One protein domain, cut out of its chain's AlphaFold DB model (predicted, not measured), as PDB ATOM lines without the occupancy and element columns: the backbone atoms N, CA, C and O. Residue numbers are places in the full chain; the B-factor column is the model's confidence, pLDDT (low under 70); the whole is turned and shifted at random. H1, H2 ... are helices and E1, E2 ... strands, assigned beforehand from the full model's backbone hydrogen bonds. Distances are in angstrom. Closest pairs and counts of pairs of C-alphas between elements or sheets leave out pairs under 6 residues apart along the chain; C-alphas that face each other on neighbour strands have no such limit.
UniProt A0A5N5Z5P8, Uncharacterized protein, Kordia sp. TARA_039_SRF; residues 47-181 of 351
ATOM      1  N   ASN A  47     217.058 275.627 225.665       38.94
ATOM      2  CA  ASN A  47     216.740 274.203 225.680       38.94
ATOM      3  C   ASN A  47     216.450 273.637 227.069       38.94
ATOM      4  O   ASN A  47     215.719 272.662 227.127       38.94
ATOM      5  N   SER A  48     216.905 274.226 228.178       38.47
ATOM      6  CA  SER A  48     216.511 273.745 229.515       38.47
ATOM      7  C   SER A  48     215.025 274.005 229.804       38.47
ATOM      8  O   SER A  48     214.319 273.112 230.268       38.47
ATOM      9  N   VAL A  49     214.527 275.198 229.463       34.91
ATOM     10  CA  VAL A  49     213.116 275.585 229.632       34.91
ATOM     11  C   VAL A  49     212.238 274.943 228.556       34.91
ATOM     12  O   VAL A  49     211.206 274.366 228.887       34.91
ATOM     13  N   LYS A  50     212.665 274.953 227.281       39.16
ATOM     14  CA  LYS A  50     211.964 274.228 226.205       39.16
ATOM     15  C   LYS A  50     211.873 272.730 226.514       39.16
ATOM     16  O   LYS A  50     210.792 272.175 226.385       39.16
ATOM     17  N   LYS A  51     212.961 272.090 226.971       53.16
ATOM     18  CA  LYS A  51     212.947 270.676 227.372       53.16
ATOM     19  C   LYS A  51     211.979 270.448 228.530       53.16
ATOM     20  O   LYS A  51     211.087 269.636 228.368       53.16
ATOM     21  N   LYS A  52     212.045 271.209 229.632       51.97
ATOM     22  CA  LYS A  52     211.082 271.055 230.744       51.97
ATOM     23  C   LYS A  52     209.619 271.225 230.316       51.97
ATOM     24  O   LYS A  52     208.761 270.499 230.815       51.97
ATOM     25  N   ASN A  53     209.327 272.142 229.393       57.44
ATOM     26  CA  ASN A  53     207.985 272.295 228.828       57.44
ATOM     27  C   ASN A  53     207.599 271.079 227.967       57.44
ATOM     28  O   ASN A  53     206.515 270.531 228.149       57.44
ATOM     29  N   ASN A  54     208.493 270.618 227.087       65.19
ATOM     30  CA  ASN A  54     208.274 269.443 226.241       65.19
ATOM     31  C   ASN A  54     208.109 268.158 227.071       65.19
ATOM     32  O   ASN A  54     207.179 267.405 226.820       65.19
ATOM     33  N   ASP A  55     208.947 267.940 228.087       66.06
ATOM     34  CA  ASP A  55     208.887 266.812 229.024       66.06
ATOM     35  C   ASP A  55     207.563 266.826 229.820       66.06
ATOM     36  O   ASP A  55     206.987 265.776 230.095       66.06
ATOM     37  N   SER A  56     207.026 268.015 230.131       68.44
ATOM     38  CA  SER A  56     205.718 268.164 230.796       68.44
ATOM     39  C   SER A  56     204.540 267.888 229.852       68.44
ATOM     40  O   SER A  56     203.567 267.256 230.257       68.44
ATOM     41  N   ILE A  57     204.629 268.314 228.585       73.69
ATOM     42  CA  ILE A  57     203.646 267.983 227.535       73.69
ATOM     43  C   ILE A  57     203.669 266.474 227.246       73.69
ATOM     44  O   ILE A  57     202.617 265.846 227.143       73.69
ATOM     45  N   LEU A  58     204.863 265.881 227.183       71.69
ATOM     46  CA  LEU A  58     205.077 264.447 227.015       71.69
ATOM     47  C   LEU A  58     204.411 263.673 228.160       71.69
ATOM     48  O   LEU A  58     203.580 262.806 227.901       71.69
ATOM     49  N   LEU A  59     204.697 264.041 229.412       75.94
ATOM     50  CA  LEU A  59     204.074 263.451 230.600       75.94
ATOM     51  C   LEU A  59     202.539 263.536 230.544       75.94
ATOM     52  O   LEU A  59     201.872 262.525 230.761       75.94
ATOM     53  N   ALA A  60     201.979 264.698 230.191       75.75
ATOM     54  CA  ALA A  60     200.534 264.866 230.033       75.75
ATOM     55  C   ALA A  60     199.949 263.929 228.957       75.75
ATOM     56  O   ALA A  60     198.973 263.233 229.231       75.75
ATOM     57  N   SER A  61     200.585 263.825 227.781       74.62
ATOM     58  CA  SER A  61     200.130 262.909 226.720       74.62
ATOM     59  C   SER A  61     200.225 261.428 227.105       74.62
ATOM     60  O   SER A  61     199.396 260.627 226.674       74.62
ATOM     61  N   TYR A  62     201.187 261.047 227.957       76.81
ATOM     62  CA  TYR A  62     201.275 259.683 228.481       76.81
ATOM     63  C   TYR A  62     200.211 259.408 229.555       76.81
ATOM     64  O   TYR A  62     199.661 258.310 229.562       76.81
ATOM     65  N   ILE A  63     199.873 260.381 230.411       77.38
ATOM     66  CA  ILE A  63     198.763 260.270 231.380       77.38
ATOM     67  C   ILE A  63     197.420 260.123 230.649       77.38
ATOM     68  O   ILE A  63     196.614 259.267 231.010       77.38
ATOM     69  N   GLU A  64     197.179 260.927 229.611       78.62
ATOM     70  CA  GLU A  64     195.979 260.832 228.772       78.62
ATOM     71  C   GLU A  64     195.903 259.468 228.075       78.62
ATOM     72  O   GLU A  64     194.924 258.741 228.243       78.62
ATOM     73  N   LYS A  65     196.979 259.063 227.383       78.94
ATOM     74  CA  LYS A  65     197.067 257.747 226.741       78.94
ATOM     75  C   LYS A  65     196.806 256.604 227.727       78.94
ATOM     76  O   LYS A  65     196.051 255.698 227.395       78.94
ATOM     77  N   LYS A  66     197.398 256.635 228.925       75.44
ATOM     78  CA  LYS A  66     197.223 255.570 229.921       75.44
ATOM     79  C   LYS A  66     195.806 255.501 230.484       75.44
ATOM     80  O   LYS A  66     195.291 254.401 230.646       75.44
ATOM     81  N   ASN A  67     195.148 256.634 230.730       78.25
ATOM     82  CA  ASN A  67     193.733 256.621 231.114       78.25
ATOM     83  C   ASN A  67     192.846 256.082 229.976       78.25
ATOM     84  O   ASN A  67     191.922 255.321 230.244       78.25
ATOM     85  N   ASN A  68     193.161 256.386 228.712       79.25
ATOM     86  CA  ASN A  68     192.446 255.818 227.563       79.25
ATOM     87  C   ASN A  68     192.685 254.301 227.407       79.25
ATOM     88  O   ASN A  68     191.761 253.576 227.051       79.25
ATOM     89  N   GLU A  69     193.889 253.797 227.708       79.38
ATOM     90  CA  GLU A  69     194.159 252.351 227.800       79.38
ATOM     91  C   GLU A  69     193.281 251.689 228.881       79.38
ATOM     92  O   GLU A  69     192.613 250.702 228.586       79.38
ATOM     93  N   LEU A  70     193.191 252.279 230.082       73.31
ATOM     94  CA  LEU A  70     192.345 251.777 231.177       73.31
ATOM     95  C   LEU A  70     190.842 251.799 230.839       73.31
ATOM     96  O   LEU A  70     190.144 250.830 231.123       73.31
ATOM     97  N   ILE A  71     190.340 252.859 230.195       77.06
ATOM     98  CA  ILE A  71     188.938 252.938 229.738       77.06
ATOM     99  C   ILE A  71     188.621 251.810 228.746       77.06
ATOM    100  O   ILE A  71     187.565 251.188 228.839       77.06
ATOM    101  N   ASN A  72     189.540 251.512 227.823       77.62
ATOM    102  CA  ASN A  72     189.355 250.443 226.840       77.62
ATOM    103  C   ASN A  72     189.412 249.031 227.457       77.62
ATOM    104  O   ASN A  72     188.818 248.111 226.897       77.62
ATOM    105  N   GLU A  73     190.115 248.846 228.579       75.31
ATOM    106  CA  GLU A  73     190.235 247.554 229.273       75.31
ATOM    107  C   GLU A  73     189.098 247.310 230.286       75.31
ATOM    108  O   GLU A  73     188.582 246.195 230.372       75.31
ATOM    109  N   PHE A  74     188.666 248.346 231.018       69.81
ATOM    110  CA  PHE A  74     187.733 248.227 232.151       69.81
ATOM    111  C   PHE A  74     186.367 248.904 231.951       69.81
ATOM    112  O   PHE A  74     185.486 248.759 232.799       69.81
ATOM    113  N   GLY A  75     186.160 249.631 230.850       59.91
ATOM    114  CA  GLY A  75     184.889 250.269 230.484       59.91
ATOM    115  C   GLY A  75     184.598 251.612 231.168       59.91
ATOM    116  O   GLY A  75     183.931 252.448 230.563       59.91
ATOM    117  N   ASP A  76     185.119 251.849 232.377       63.16
ATOM    118  CA  ASP A  76     185.063 253.145 233.072       63.16
ATOM    119  C   ASP A  76     186.262 253.325 234.032       63.16
ATOM    120  O   ASP A  76     186.848 252.353 234.517       63.16
ATOM    121  N   LEU A  77     186.605 254.580 234.337       58.28
ATOM    122  CA  LEU A  77     187.663 254.980 235.272       58.28
ATOM    123  C   LEU A  77     187.283 254.808 236.752       58.28
ATOM    124  O   LEU A  77     188.137 255.022 237.613       58.28
ATOM    125  N   GLU A  78     186.040 254.425 237.081       62.00
ATOM    126  CA  GLU A  78     185.626 254.165 238.473       62.00
ATOM    127  C   GLU A  78     186.502 253.104 239.162       62.00
ATOM    128  O   GLU A  78     186.730 253.192 240.371       62.00
ATOM    129  N   ASN A  79     187.012 252.129 238.395       62.47
ATOM    130  CA  ASN A  79     187.792 250.993 238.895       62.47
ATOM    131  C   ASN A  79     189.304 251.262 238.998       62.47
ATOM    132  O   ASN A  79     189.957 250.748 239.911       62.47
ATOM    133  N   GLN A  80     189.868 252.052 238.078       72.50
ATOM    134  CA  GLN A  80     191.288 252.414 238.061       72.50
ATOM    135  C   GLN A  80     191.515 253.712 237.277       72.50
ATOM    136  O   GLN A  80     190.995 253.878 236.174       72.50
ATOM    137  N   ARG A  81     192.334 254.623 237.818       77.62
ATOM    138  CA  ARG A  81     192.624 255.926 237.198       77.62
ATOM    139  C   ARG A  81     194.027 256.428 237.519       77.62
ATOM    140  O   ARG A  81     194.471 256.323 238.658       77.62
ATOM    141  N   ILE A  82     194.673 257.086 236.553       79.75
ATOM    142  CA  ILE A  82     195.884 257.896 236.765       79.75
ATOM    143  C   ILE A  82     195.480 259.368 236.888       79.75
ATOM    144  O   ILE A  82     194.905 259.942 235.959       79.75
ATOM    145  N   TYR A  83     195.785 259.994 238.026       80.50
ATOM    146  CA  TYR A  83     195.435 261.392 238.306       80.50
ATOM    147  C   TYR A  83     196.613 262.362 238.130       80.50
ATOM    148  O   TYR A  83     196.388 263.550 237.899       80.50
ATOM    149  N   SER A  84     197.861 261.891 238.228       83.25
ATOM    150  CA  SER A  84     199.051 262.720 238.001       83.25
ATOM    151  C   SER A  84     200.285 261.885 237.634       83.25
ATOM    152  O   SER A  84     200.216 260.672 237.436       83.25
ATOM    153  N   GLY A  85     201.432 262.548 237.519       84.44
ATOM    154  CA  GLY A  85     202.730 261.921 237.313       84.44
ATOM    155  C   GLY A  85     203.863 262.906 237.590       84.44
ATOM    156  O   GLY A  85     203.621 264.092 237.827       84.44
ATOM    157  N   ASN A  86     205.102 262.429 237.544       86.94
ATOM    158  CA  ASN A  86     206.302 263.267 237.544       86.94
ATOM    159  C   ASN A  86     207.365 262.667 236.602       86.94
ATOM    160  O   ASN A  86     207.139 261.624 235.986       86.94
ATOM    161  N   TYR A  87     208.512 263.332 236.450       86.81
ATOM    162  CA  TYR A  87     209.633 262.782 235.689       86.81
ATOM    163  C   TYR A  87     210.979 263.023 236.372       86.81
ATOM    164  O   TYR A  87     211.221 264.079 236.960       86.81
ATOM    165  N   ILE A  88     211.882 262.054 236.229       87.44
ATOM    166  CA  ILE A  88     213.295 262.166 236.591       87.44
ATOM    167  C   ILE A  88     214.121 262.023 235.315       87.44
ATOM    168  O   ILE A  88     214.106 260.989 234.649       87.44
ATOM    169  N   CYS A  89     214.883 263.065 234.988       83.06
ATOM    170  CA  CYS A  89     215.915 263.016 233.961       83.06
ATOM    171  C   CYS A  89     217.282 263.152 234.654       83.06
ATOM    172  O   CYS A  89     217.627 264.260 235.074       83.06
ATOM    173  N   PRO A  90     218.035 262.051 234.832       78.69
ATOM    174  CA  PRO A  90     219.366 262.105 235.423       78.69
ATOM    175  C   PRO A  90     220.310 262.958 234.578       78.69
ATOM    176  O   PRO A  90     220.310 262.851 233.344       78.69
ATOM    177  N   SER A  91     221.153 263.751 235.242       68.75
ATOM    178  CA  SER A  91     222.279 264.436 234.603       68.75
ATOM    179  C   SER A  91     223.099 263.445 233.772       68.75
ATOM    180  O   SER A  91     223.379 262.327 234.210       68.75
ATOM    181  N   ASP A  92     223.461 263.853 232.559       68.81
ATOM    182  CA  ASP A  92     224.313 263.090 231.642       68.81
ATOM    183  C   ASP A  92     223.777 261.686 231.293       68.81
ATOM    184  O   ASP A  92     224.542 260.722 231.175       68.81
ATOM    185  N   SER A  93     222.458 261.562 231.119       73.94
ATOM    186  CA  SER A  93     221.790 260.346 230.641       73.94
ATOM    187  C   SER A  93     221.006 260.581 229.339       73.94
ATOM    188  O   SER A  93     220.544 261.687 229.056       73.94
ATOM    189  N   SER A  94     220.844 259.526 228.533       78.44
ATOM    190  CA  SER A  94     220.069 259.533 227.278       78.44
ATOM    191  C   SER A  94     218.610 259.087 227.454       78.44
ATOM    192  O   SER A  94     217.948 258.701 226.486       78.44
ATOM    193  N   PHE A  95     218.104 259.114 228.690       84.69
ATOM    194  CA  PHE A  95     216.765 258.647 229.029       84.69
ATOM    195  C   PHE A  95     216.042 259.567 230.020       84.69
ATOM    196  O   PHE A  95     216.633 260.424 230.679       84.69
ATOM    197  N   ILE A  96     214.731 259.374 230.108       86.12
ATOM    198  CA  ILE A  96     213.838 259.994 231.084       86.12
ATOM    199  C   ILE A  96     213.045 258.865 231.738       86.12
ATOM    200  O   ILE A  96     212.511 257.998 231.046       86.12
ATOM    201  N   ALA A  97     212.970 258.868 233.064       87.81
ATOM    202  CA  ALA A  97     211.997 258.083 233.806       87.81
ATOM    203  C   ALA A  97     210.734 258.929 234.011       87.81
ATOM    204  O   ALA A  97     210.826 260.049 234.514       87.81
ATOM    205  N   LEU A  98     209.575 258.405 233.626       86.81
ATOM    206  CA  LEU A  98     208.260 258.946 233.964       86.81
ATOM    207  C   LEU A  98     207.672 258.098 235.092       86.81
ATOM    208  O   LEU A  98     207.671 256.873 234.982       86.81
ATOM    209  N   ASN A  99     207.145 258.738 236.132       87.69
ATOM    210  CA  ASN A  99     206.305 258.090 237.136       87.69
ATOM    211  C   ASN A  99     204.854 258.517 236.928       87.69
ATOM    212  O   ASN A  99     204.587 259.684 236.634       87.69
ATOM    213  N   PHE A 100     203.927 257.591 237.142       85.00
ATOM    214  CA  PHE A 100     202.490 257.829 237.090       85.00
ATOM    215  C   PHE A 100     201.871 257.469 238.430       85.00
ATOM    216  O   PHE A 100     202.206 256.435 239.008       85.00
ATOM    217  N   PHE A 101     200.964 258.318 238.904       85.88
ATOM    218  CA  PHE A 101     200.291 258.171 240.185       85.88
ATOM    219  C   PHE A 101     198.798 258.010 239.958       85.88
ATOM    220  O   PHE A 101     198.158 258.825 239.281       85.88
ATOM    221  N   GLY A 102     198.259 256.941 240.524       83.62
ATOM    222  CA  GLY A 102     196.876 256.563 240.339       83.62
ATOM    223  C   GLY A 102     196.284 255.890 241.560       83.62
ATOM    224  O   GLY A 102     196.921 255.742 242.605       83.62
ATOM    225  N   GLU A 103     195.040 255.473 241.409       81.88
ATOM    226  CA  GLU A 103     194.293 254.707 242.394       81.88
ATOM    227  C   GLU A 103     193.519 253.577 241.712       81.88
ATOM    228  O   GLU A 103     193.155 253.688 240.539       81.88
ATOM    229  N   TYR A 104     193.284 252.490 242.445       77.56
ATOM    230  CA  TYR A 104     192.385 251.411 242.044       77.56
ATOM    231  C   TYR A 104     191.406 251.074 243.177       77.56
ATOM    232  O   TYR A 104     191.754 251.114 244.362       77.56
ATOM    233  N   SER A 105     190.171 250.736 242.820       68.12
ATOM    234  CA  SER A 105     189.034 250.550 243.736       68.12
ATOM    235  C   SER A 105     188.483 249.115 243.692       68.12
ATOM    236  O   SER A 105     187.289 248.879 243.847       68.12
ATOM    237  N   GLY A 106     189.372 248.124 243.539       58.78
ATOM    238  CA  GLY A 106     189.062 246.682 243.511       58.78
ATOM    239  C   GLY A 106     188.573 246.086 244.846       58.78
ATOM    240  O   GLY A 106     189.009 245.009 245.246       58.78
ATOM    241  N   GLY A 107     187.729 246.811 245.578       60.53
ATOM    242  CA  GLY A 107     187.218 246.500 246.907       60.53
ATOM    243  C   GLY A 107     186.663 247.753 247.592       60.53
ATOM    244  O   GLY A 107     186.653 248.841 247.027       60.53
ATOM    245  N   ALA A 108     186.238 247.627 248.850       56.53
ATOM    246  CA  ALA A 108     185.524 248.687 249.575       56.53
ATOM    247  C   ALA A 108     186.324 249.986 249.862       56.53
ATOM    248  O   ALA A 108     185.784 250.896 250.489       56.53
ATOM    249  N   THR A 109     187.603 250.087 249.471       61.56
ATOM    250  CA  THR A 109     188.447 251.262 249.743       61.56
ATOM    251  C   THR A 109     189.502 251.491 248.649       61.56
ATOM    252  O   THR A 109     190.227 250.557 248.313       61.56
ATOM    253  N   TYR A 110     189.665 252.736 248.187       67.25
ATOM    254  CA  TYR A 110     190.682 253.155 247.203       67.25
ATOM    255  C   TYR A 110     192.116 252.813 247.626       67.25
ATOM    256  O   TYR A 110     192.545 253.201 248.712       67.25
ATOM    257  N   ASN A 111     192.885 252.145 246.777       75.19
ATOM    258  CA  ASN A 111     194.302 251.876 247.007       75.19
ATOM    259  C   ASN A 111     195.141 252.706 246.031       75.19
ATOM    260  O   ASN A 111     194.937 252.577 244.823       75.19
ATOM    261  N   PRO A 112     196.077 253.546 246.505       79.50
ATOM    262  CA  PRO A 112     196.963 254.266 245.609       79.50
ATOM    263  C   PRO A 112     197.972 253.294 244.991       79.50
ATOM    264  O   PRO A 112     198.403 252.338 245.640       79.50
ATOM    265  N   TYR A 113     198.381 253.567 243.757       81.19
ATOM    266  CA  TYR A 113     199.452 252.847 243.081       81.19
ATOM    267  C   TYR A 113     200.384 253.814 242.346       81.19
ATOM    268  O   TYR A 113     200.009 254.944 242.016       81.19
ATOM    269  N   ALA A 114     201.606 253.350 242.095       84.44
ATOM    270  CA  ALA A 114     202.584 254.057 241.287       84.44
ATOM    271  C   ALA A 114     203.241 253.103 240.285       84.44
ATOM    272  O   ALA A 114     203.725 252.029 240.652       84.44
ATOM    273  N   GLU A 115     203.283 253.525 239.028       84.81
ATOM    274  CA  GLU A 115     203.976 252.843 237.934       84.81
ATOM    275  C   GLU A 115     205.073 253.744 237.369       84.81
ATOM    276  O   GLU A 115     204.989 254.971 237.452       84.81
ATOM    277  N   ASN A 116     206.086 253.140 236.747       85.94
ATOM    278  CA  ASN A 116     207.112 253.874 236.018       85.94
ATOM    279  C   ASN A 116     207.304 253.350 234.593       85.94
ATOM    280  O   ASN A 116     207.164 252.163 234.306       85.94
ATOM    281  N   ILE A 117     207.669 254.271 233.708       83.62
ATOM    282  CA  ILE A 117     208.057 254.016 232.322       83.62
ATOM    283  C   ILE A 117     209.400 254.696 232.087       83.62
ATOM    284  O   ILE A 117     209.633 255.808 232.557       83.62
ATOM    285  N   ILE A 118     210.283 254.057 231.326       85.12
ATOM    286  CA  ILE A 118     211.574 254.632 230.954       85.12
ATOM    287  C   ILE A 118     211.592 254.848 229.444       85.12
ATOM    288  O   ILE A 118     211.362 253.925 228.668       85.12
ATOM    289  N   ILE A 119     211.853 256.084 229.024       81.00
ATOM    290  CA  ILE A 119     211.944 256.483 227.618       81.00
ATOM    291  C   ILE A 119     213.406 256.791 227.317       81.00
ATOM    292  O   ILE A 119     213.986 257.678 227.940       81.00
ATOM    293  N   LYS A 120     214.004 256.090 226.353       81.44
ATOM    294  CA  LYS A 120     215.404 256.272 225.935       81.44
ATOM    295  C   LYS A 120     215.450 256.445 224.425       81.44
ATOM    296  O   LYS A 120     214.883 255.630 223.708       81.44
ATOM    297  N   ASN A 121     216.125 257.484 223.932       74.44
ATOM    298  CA  ASN A 121     216.200 257.791 222.492       74.44
ATOM    299  C   ASN A 121     214.816 257.813 221.789       74.44
ATOM    300  O   ASN A 121     214.683 257.336 220.666       74.44
ATOM    301  N   ASN A 122     213.782 258.334 222.463       69.50
ATOM    302  CA  ASN A 122     212.359 258.310 222.069       69.50
ATOM    303  C   ASN A 122     211.680 256.918 222.020       69.50
ATOM    304  O   ASN A 122     210.471 256.861 221.802       69.50
ATOM    305  N   ASN A 123     212.395 255.819 222.282       69.62
ATOM    306  CA  ASN A 123     211.821 254.477 222.411       69.62
ATOM    307  C   ASN A 123     211.303 254.226 223.836       69.62
ATOM    308  O   ASN A 123     211.925 254.630 224.823       69.62
ATOM    309  N   LEU A 124     210.184 253.505 223.935       73.50
ATOM    310  CA  LEU A 124     209.644 252.973 225.186       73.50
ATOM    311  C   LEU A 124     210.480 251.759 225.623       73.50
ATOM    312  O   LEU A 124     210.457 250.729 224.955       73.50
ATOM    313  N   ILE A 125     211.193 251.863 226.743       74.94
ATOM    314  CA  ILE A 125     211.953 250.752 227.325       74.94
ATOM    315  C   ILE A 125     211.070 250.058 228.360       74.94
ATOM    316  O   ILE A 125     210.667 250.662 229.357       74.94
ATOM    317  N   THR A 126     210.762 248.781 228.134       63.34
ATOM    318  CA  THR A 126     209.927 248.002 229.052       63.34
ATOM    319  C   THR A 126     210.674 247.710 230.355       63.34
ATOM    320  O   THR A 126     211.688 247.015 230.393       63.34
ATOM    321  N   SER A 127     210.146 248.272 231.441       63.94
ATOM    322  CA  SER A 127     210.602 248.091 232.819       63.94
ATOM    323  C   SER A 127     209.699 247.073 233.520       63.94
ATOM    324  O   SER A 127     208.485 247.107 233.341       63.94
ATOM    325  N   LYS A 128     210.270 246.179 234.339       65.44
ATOM    326  CA  LYS A 128     209.515 245.342 235.300       65.44
ATOM    327  C   LYS A 128     209.584 245.896 236.730       65.44
ATOM    328  O   LYS A 128     209.438 245.156 237.700       65.44
ATOM    329  N   ILE A 129     209.884 247.184 236.872       75.81
ATOM    330  CA  ILE A 129     209.951 247.850 238.168       75.81
ATOM    331  C   ILE A 129     208.565 248.406 238.510       75.81
ATOM    332  O   ILE A 129     208.081 249.306 237.839       75.81
ATOM    333  N   GLU A 130     207.964 247.918 239.590       80.94
ATOM    334  CA  GLU A 130     206.717 248.445 240.166       80.94
ATOM    335  C   GLU A 130     207.014 249.431 241.309       80.94
ATOM    336  O   GLU A 130     207.851 249.134 242.180       80.94
ATOM    337  N   GLY A 131     206.292 250.557 241.335       87.69
ATOM    338  CA  GLY A 131     206.454 251.664 242.282       87.69
ATOM    339  C   GLY A 131     206.995 252.949 241.641       87.69
ATOM    340  O   GLY A 131     207.368 252.980 240.467       87.69
ATOM    341  N   GLU A 132     207.073 254.012 242.440       90.88
ATOM    342  CA  GLU A 132     207.654 255.302 242.051       90.88
ATOM    343  C   GLU A 132     209.186 255.231 242.041       90.88
ATOM    344  O   GLU A 132     209.792 254.915 243.064       90.88
ATOM    345  N   ILE A 133     209.836 255.617 240.942       92.00
ATOM    346  CA  ILE A 133     211.264 255.956 240.939       92.00
ATOM    347  C   ILE A 133     211.431 257.353 241.557       92.00
ATOM    348  O   ILE A 133     211.230 258.350 240.869       92.00
ATOM    349  N   PHE A 134     211.831 257.448 242.827       91.06
ATOM    350  CA  PHE A 134     212.012 258.743 243.513       91.06
ATOM    351  C   PHE A 134     213.448 259.292 243.420       91.06
ATOM    352  O   PHE A 134     213.700 260.461 243.719       91.06
ATOM    353  N   ARG A 135     214.414 258.451 243.024       91.12
ATOM    354  CA  ARG A 135     215.823 258.822 242.819       91.12
ATOM    355  C   ARG A 135     216.495 257.862 241.837       91.12
ATOM    356  O   ARG A 135     216.201 256.667 241.825       91.12
ATOM    357  N   ILE A 136     217.424 258.391 241.041       91.06
ATOM    358  CA  ILE A 136     218.298 257.617 240.153       91.06
ATOM    359  C   ILE A 136     219.732 258.116 240.337       91.06
ATOM    360  O   ILE A 136     220.003 259.279 240.039       91.06
ATOM    361  N   ASP A 137     220.640 257.243 240.773       89.25
ATOM    362  CA  ASP A 137     222.080 257.534 240.781       89.25
ATOM    363  C   ASP A 137     222.750 256.871 239.572       89.25
ATOM    364  O   ASP A 137     222.359 255.781 239.151       89.25
ATOM    365  N   LYS A 138     223.782 257.509 239.016       87.94
ATOM    366  CA  LYS A 138     224.590 256.961 237.920       87.94
ATOM    367  C   LYS A 138     225.803 256.217 238.485       87.94
ATOM    368  O   LYS A 138     226.495 256.743 239.353       87.94
ATOM    369  N   LEU A 139     226.047 255.008 237.988       85.94
ATOM    370  CA  LEU A 139     227.251 254.219 238.246       85.94
ATOM    371  C   LEU A 139     228.190 254.295 237.024       85.94
ATOM    372  O   LEU A 139     227.993 255.087 236.099       85.94
ATOM    373  N   GLU A 140     229.234 253.472 237.019       82.81
ATOM    374  CA  GLU A 140     230.125 253.309 235.867       82.81
ATOM    375  C   GLU A 140     229.410 252.633 234.676       82.81
ATOM    376  O   GLU A 140     228.349 252.031 234.818       82.81
ATOM    377  N   ASN A 141     230.000 252.721 233.479       80.69
ATOM    378  CA  ASN A 141     229.651 251.899 232.305       80.69
ATOM    379  C   ASN A 141     228.169 251.904 231.850       80.69
ATOM    380  O   ASN A 141     227.717 250.960 231.205       80.69
ATOM    381  N   ASN A 142     227.425 252.988 232.109       79.94
ATOM    382  CA  ASN A 142     225.971 253.106 231.881       79.94
ATOM    383  C   ASN A 142     225.107 252.156 232.735       79.94
ATOM    384  O   ASN A 142     223.980 251.824 232.351       79.94
ATOM    385  N   GLU A 143     225.605 251.767 233.904       88.69
ATOM    386  CA  GLU A 143     224.779 251.240 234.984       88.69
ATOM    387  C   GLU A 143     224.218 252.379 235.853       88.69
ATOM    388  O   GLU A 143     224.775 253.478 235.927       88.69
ATOM    389  N   TYR A 144     223.091 252.123 236.513       90.19
ATOM    390  CA  TYR A 144     222.354 253.095 237.322       90.19
ATOM    391  C   TYR A 144     221.721 252.405 238.537       90.19
ATOM    392  O   TYR A 144     221.340 251.238 238.466       90.19
ATOM    393  N   LEU A 145     221.554 253.132 239.641       91.88
ATOM    394  CA  LEU A 145     220.765 252.700 240.795       91.88
ATOM    395  C   LEU A 145     219.403 253.382 240.752       91.88
ATOM    396  O   LEU A 145     219.305 254.587 240.968       91.88
ATOM    397  N   PHE A 146     218.359 252.603 240.509       92.19
ATOM    398  CA  PHE A 146     216.975 253.051 240.587       92.19
ATOM    399  C   PHE A 146     216.450 252.806 242.006       92.19
ATOM    400  O   PHE A 146     216.346 251.657 242.446       92.19
ATOM    401  N   TYR A 147     216.125 253.881 242.726       92.00
ATOM    402  CA  TYR A 147     215.543 253.824 244.065       92.00
ATOM    403  C   TYR A 147     214.029 253.978 243.957       92.00
ATOM    404  O   TYR A 147     213.533 254.962 243.406       92.00
ATOM    405  N   ILE A 148     213.311 252.982 244.469       91.25
ATOM    406  CA  ILE A 148     211.895 252.774 244.185       91.25
ATOM    407  C   ILE A 148     211.090 252.792 245.472       91.25
ATOM    408  O   ILE A 148     211.369 252.002 246.377       91.25
ATOM    409  N   ASN A 149     210.063 253.631 245.538       89.50
ATOM    410  CA  ASN A 149     209.064 253.590 246.589       89.50
ATOM    411  C   ASN A 149     207.832 252.830 246.090       89.50
ATOM    412  O   ASN A 149     207.035 253.338 245.304       89.50
ATOM    413  N   ASN A 150     207.671 251.593 246.553       84.94
ATOM    414  CA  ASN A 150     206.454 250.824 246.330       84.94
ATOM    415  C   ASN A 150     205.530 251.015 247.535       84.94
ATOM    416  O   ASN A 150     205.424 250.129 248.388       84.94
ATOM    417  N   TYR A 151     204.955 252.208 247.645       75.81
ATOM    418  CA  TYR A 151     204.105 252.577 248.769       75.81
ATOM    419  C   TYR A 151     202.721 251.929 248.685       75.81
ATOM    420  O   TYR A 151     202.265 251.491 247.631       75.81
ATOM    421  N   SER A 152     202.073 251.846 249.838       73.56
ATOM    422  CA  SER A 152     200.708 251.355 250.016       73.56
ATOM    423  C   SER A 152     199.947 252.310 250.936       73.56
ATOM    424  O   SER A 152     200.520 253.266 251.458       73.56
ATOM    425  N   ARG A 153     198.672 252.018 251.223       71.69
ATOM    426  CA  ARG A 153     197.915 252.721 252.276       71.69
ATOM    427  C   ARG A 153     198.528 252.608 253.681       71.69
ATOM    428  O   ARG A 153     198.113 253.358 254.557       71.69
ATOM    429  N   LEU A 154     199.411 251.631 253.913       70.25
ATOM    430  CA  LEU A 154     199.863 251.230 255.251       70.25
ATOM    431  C   LEU A 154     201.329 251.569 255.540       70.25
ATOM    432  O   LEU A 154     201.672 251.751 256.697       70.25
ATOM    433  N   SER A 155     202.204 251.597 254.530       74.19
ATOM    434  CA  SER A 155     203.618 251.991 254.680       74.19
ATOM    435  C   SER A 155     204.326 252.132 253.325       74.19
ATOM    436  O   SER A 155     203.806 251.729 252.276       74.19
ATOM    437  N   ASN A 156     205.540 252.691 253.354       83.12
ATOM    438  CA  ASN A 156     206.414 252.870 252.196       83.12
ATOM    439  C   ASN A 156     207.464 251.751 252.130       83.12
ATOM    440  O   ASN A 156     208.282 251.592 253.042       83.12
ATOM    441  N   HIS A 157     207.480 250.981 251.036       84.81
ATOM    442  CA  HIS A 157     208.416 249.867 250.854       84.81
ATOM    443  C   HIS A 157     209.529 250.230 249.863       84.81
ATOM    444  O   HIS A 157     209.426 249.980 248.658       84.81
ATOM    445  N   ILE A 158     210.628 250.784 250.385       86.75
ATOM    446  CA  ILE A 158     211.794 251.163 249.577       86.75
ATOM    447  C   ILE A 158     212.524 249.918 249.031       86.75
ATOM    448  O   ILE A 158     213.057 249.104 249.793       86.75
ATOM    449  N   LYS A 159     212.586 249.799 247.701       88.12
ATOM    450  CA  LYS A 159     213.387 248.829 246.931       88.12
ATOM    451  C   LYS A 159     214.524 249.592 246.218       88.12
ATOM    452  O   LYS A 159     214.375 250.772 245.918       88.12
ATOM    453  N   VAL A 160     215.643 248.934 245.910       90.75
ATOM    454  CA  VAL A 160     216.708 249.499 245.052       90.75
ATOM    455  C   VAL A 160     217.089 248.464 244.000       90.75
ATOM    456  O   VAL A 160     217.202 247.277 244.316       90.75
ATOM    457  N   PHE A 161     217.271 248.906 242.758       91.50
ATOM    458  CA  PHE A 161     217.666 248.068 241.630       91.50
ATOM    459  C   PHE A 161     218.921 248.641 240.970       91.50
ATOM    460  O   PHE A 161     218.943 249.817 240.614       91.50
ATOM    461  N   GLN A 162     219.949 247.813 240.805       92.38
ATOM    462  CA  GLN A 162     221.066 248.097 239.909       92.38
ATOM    463  C   GLN A 162     220.626 247.697 238.503       92.38
ATOM    464  O   GLN A 162     220.266 246.539 238.271       92.38
ATOM    465  N   SER A 163     220.615 248.659 237.590       90.38
ATOM    466  CA  SER A 163     220.013 248.500 236.273       90.38
ATOM    467  C   SER A 163     220.938 248.996 235.172       90.38
ATOM    468  O   SER A 163     221.574 250.041 235.311       90.38
ATOM    469  N   SER A 164     220.980 248.278 234.054       89.88
ATOM    470  CA  SER A 164     221.788 248.628 232.886       89.88
ATOM    471  C   SER A 164     220.995 248.436 231.598       89.88
ATOM    472  O   SER A 164     220.116 247.575 231.498       89.88
ATOM    473  N   PHE A 165     221.262 249.284 230.605       85.44
ATOM    474  CA  PHE A 165     220.577 249.207 229.316       85.44
ATOM    475  C   PHE A 165     221.327 248.277 228.368       85.44
ATOM    476  O   PHE A 165     222.466 248.568 228.002       85.44
ATOM    477  N   GLN A 166     220.664 247.223 227.900       82.06
ATOM    478  CA  GLN A 166     221.186 246.336 226.863       82.06
ATOM    479  C   GLN A 166     220.235 246.362 225.668       82.06
ATOM    480  O   GLN A 166     219.059 246.014 225.790       82.06
ATOM    481  N   ASN A 167     220.737 246.822 224.519       75.25
ATOM    482  CA  ASN A 167     219.931 247.156 223.339       75.25
ATOM    483  C   ASN A 167     218.774 248.113 223.728       75.25
ATOM    484  O   ASN A 167     219.014 249.124 224.402       75.25
ATOM    485  N   ASP A 168     217.537 247.779 223.351       72.19
ATOM    486  CA  ASP A 168     216.296 248.482 223.712       72.19
ATOM    487  C   ASP A 168     215.625 247.934 224.995       72.19
ATOM    488  O   ASP A 168     214.437 248.150 225.224       72.19
ATOM    489  N   SER A 169     216.367 247.222 225.850       77.69
ATOM    490  CA  SER A 169     215.869 246.677 227.123       77.69
ATOM    491  C   SER A 169     216.589 247.266 228.339       77.69
ATOM    492  O   SER A 169     217.749 247.683 228.255       77.69
ATOM    493  N   LEU A 170     215.905 247.276 229.486       86.69
ATOM    494  CA  LEU A 170     216.504 247.550 230.789       86.69
ATOM    495  C   LEU A 170     216.618 246.238 231.570       86.69
ATOM    496  O   LEU A 170     215.609 245.635 231.931       86.69
ATOM    497  N   ILE A 171     217.845 245.810 231.863       88.44
ATOM    498  CA  ILE A 171     218.092 244.710 232.798       88.44
ATOM    499  C   ILE A 171     218.119 245.302 234.205       88.44
ATOM    500  O   ILE A 171     218.805 246.292 234.437       88.44
ATOM    501  N   THR A 172     217.363 244.715 235.138       89.44
ATOM    502  CA  THR A 172     217.144 245.263 236.487       89.44
ATOM    503  C   THR A 172     217.398 244.202 237.556       89.44
ATOM    504  O   THR A 172     216.596 243.282 237.730       89.44
ATOM    505  N   ASN A 173     218.482 244.335 238.317       90.19
ATOM    506  CA  ASN A 173     218.817 243.428 239.413       90.19
ATOM    507  C   ASN A 173     218.472 244.079 240.755       90.19
ATOM    508  O   ASN A 173     219.009 245.128 241.104       90.19
ATOM    509  N   LYS A 174     217.573 243.464 241.534       89.19
ATOM    510  CA  LYS A 174     217.224 243.956 242.875       89.19
ATOM    511  C   LYS A 174     218.424 243.801 243.810       89.19
ATOM    512  O   LYS A 174     218.848 242.682 244.088       89.19
ATOM    513  N   VAL A 175     218.921 244.913 244.341       88.50
ATOM    514  CA  VAL A 175     220.081 244.943 245.239       88.50
ATOM    515  C   VAL A 175     219.679 245.205 246.689       88.50
ATOM    516  O   VAL A 175     218.574 245.659 246.996       88.50
ATOM    517  N   ASN A 176     220.586 244.914 247.624       83.19
ATOM    518  CA  ASN A 176     220.387 245.267 249.024       83.19
ATOM    519  C   ASN A 176     220.519 246.789 249.199       83.19
ATOM    520  O   ASN A 176     221.628 247.319 249.146       83.19
ATOM    521  N   LYS A 177     219.399 247.476 249.473       74.56
ATOM    522  CA  LYS A 177     219.340 248.936 249.690       74.56
ATOM    523  C   LYS A 177     220.357 249.466 250.711       74.56
ATOM    524  O   LYS A 177     220.738 250.626 250.648       74.56
ATOM    525  N   ARG A 178     220.832 248.629 251.642       71.69
ATOM    526  CA  ARG A 178     221.840 249.013 252.646       71.69
ATOM    527  C   ARG A 178     223.229 249.260 252.065       71.69
ATOM    528  O   ARG A 178     224.050 249.859 252.756       71.69
ATOM    529  N   ASN A 179     223.512 248.797 250.853       71.06
ATOM    530  CA  ASN A 179     224.832 248.929 250.238       71.06
ATOM    531  C   ASN A 179     224.972 250.221 249.412       71.06
ATOM    532  O   ASN A 179     226.072 250.513 248.955       71.06
ATOM    533  N   TYR A 180     223.888 250.988 249.228       72.12
ATOM    534  CA  TYR A 180     223.797 252.018 248.192       72.12
ATOM    535  C   TYR A 180     223.148 253.318 248.682       72.12
ATOM    536  O   TYR A 180     221.978 253.336 249.066       72.12
ATOM    537  N   GLY A 181     223.926 254.404 248.618       68.00
ATOM    538  CA  GLY A 181     223.482 255.779 248.857       68.00
ATOM    539  C   GLY A 181     223.003 256.084 250.279       68.00
ATOM    540  O   GLY A 181     222.988 255.235 251.173       68.00
TER     541      GLY A 181
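Overview. This is residues 47 to 181 of the 351 residues of an uncharacterized protein of Kordia sp. TARA_039_SRF (UniProt A0A5N5Z5P8). Two strongly twisted sheets of four strands each, E1 to E4 and E5 to E8, stand partly face to face as a loose sandwich, and one long helix, H1, packs on the first sheet, running along its strands E1 and E2. The helix stays clear of the second sheet, and the chain passes from one sheet to the other between E4 and E5. The printed part has 135 residues, with one named helix followed by eight named strands; both sheets are antiparallel, in the orders E1 E2 E3 E4 and E5 E6 E7 E8. The class is mixed, helices and strands. The whole is compact, with a radius of gyration of the C-alphas of 15.7 A and spans of 46 by 37 by 27 A.

Along the chain. In the first sheet E1 is residues 80 to 88, E2 residues 95 to 104, 28.6 A long, E3 residues 111 to 120, 30.1 A, and E4 residues 123 to 125. E1 bends by 59 degrees at residue 83. The second sheet has E5, residues 132 to 138, E6, residues 143 to 151, E7, residues 156 to 166, 30.0 A, and E8, residues 169 to 175, where C-alpha 175 is at (220.081, 244.943, 245.239). H1, residues 47 to 74, is 39.5 A long, from C-alpha 47 at (216.740, 274.203, 225.680) to C-alpha 74 at (187.733, 248.227, 232.151).

Arrangement. E1 to E4 form a meander, each strand the antiparallel neighbour of the one before, and E5 to E8 form another. In the hairpin E2 and E3, N 98 and O 117 are 2.8 A apart, within hydrogen-bond range; in the hairpin E6 and E7, N 146 and O 161 are 2.8 A apart, also within range. H1 is on the first sheet at a height over the sheet of 8.6 A, over E1 and E2, along the strands at 20 degrees to E1 on the local plane; this makes two layers, a helix on one face of a sheet. Its closest C-alphas to E1 are those of Asn 67 and Ile 82, 6.2 A. In H1 every O i to N i+4 pair is within hydrogen-bond range. The two sheets form a sandwich, two sheets face to face, with planes 10 degrees apart and strands at 23 degrees. Between the two sheets, E3 and E5 have 4 pairs of C-alphas within 8 A, the closest being those of Ala 114 and Glu 132, 5.3 A apart; E4 and E8 have 2 such pairs, the closest being those of Ile 125 and Ser 169, 5.7 A apart.

Size, cuts and confidence. The two C-alphas farthest apart are those of Ala 108 and Asn 141, 47.5 A. The printed part has no cut and no long link. The mean pLDDT of the printed part is 77.3; 30 residues are under 70, among them residues 47 to 56, 74 to 79 and 105 to 110.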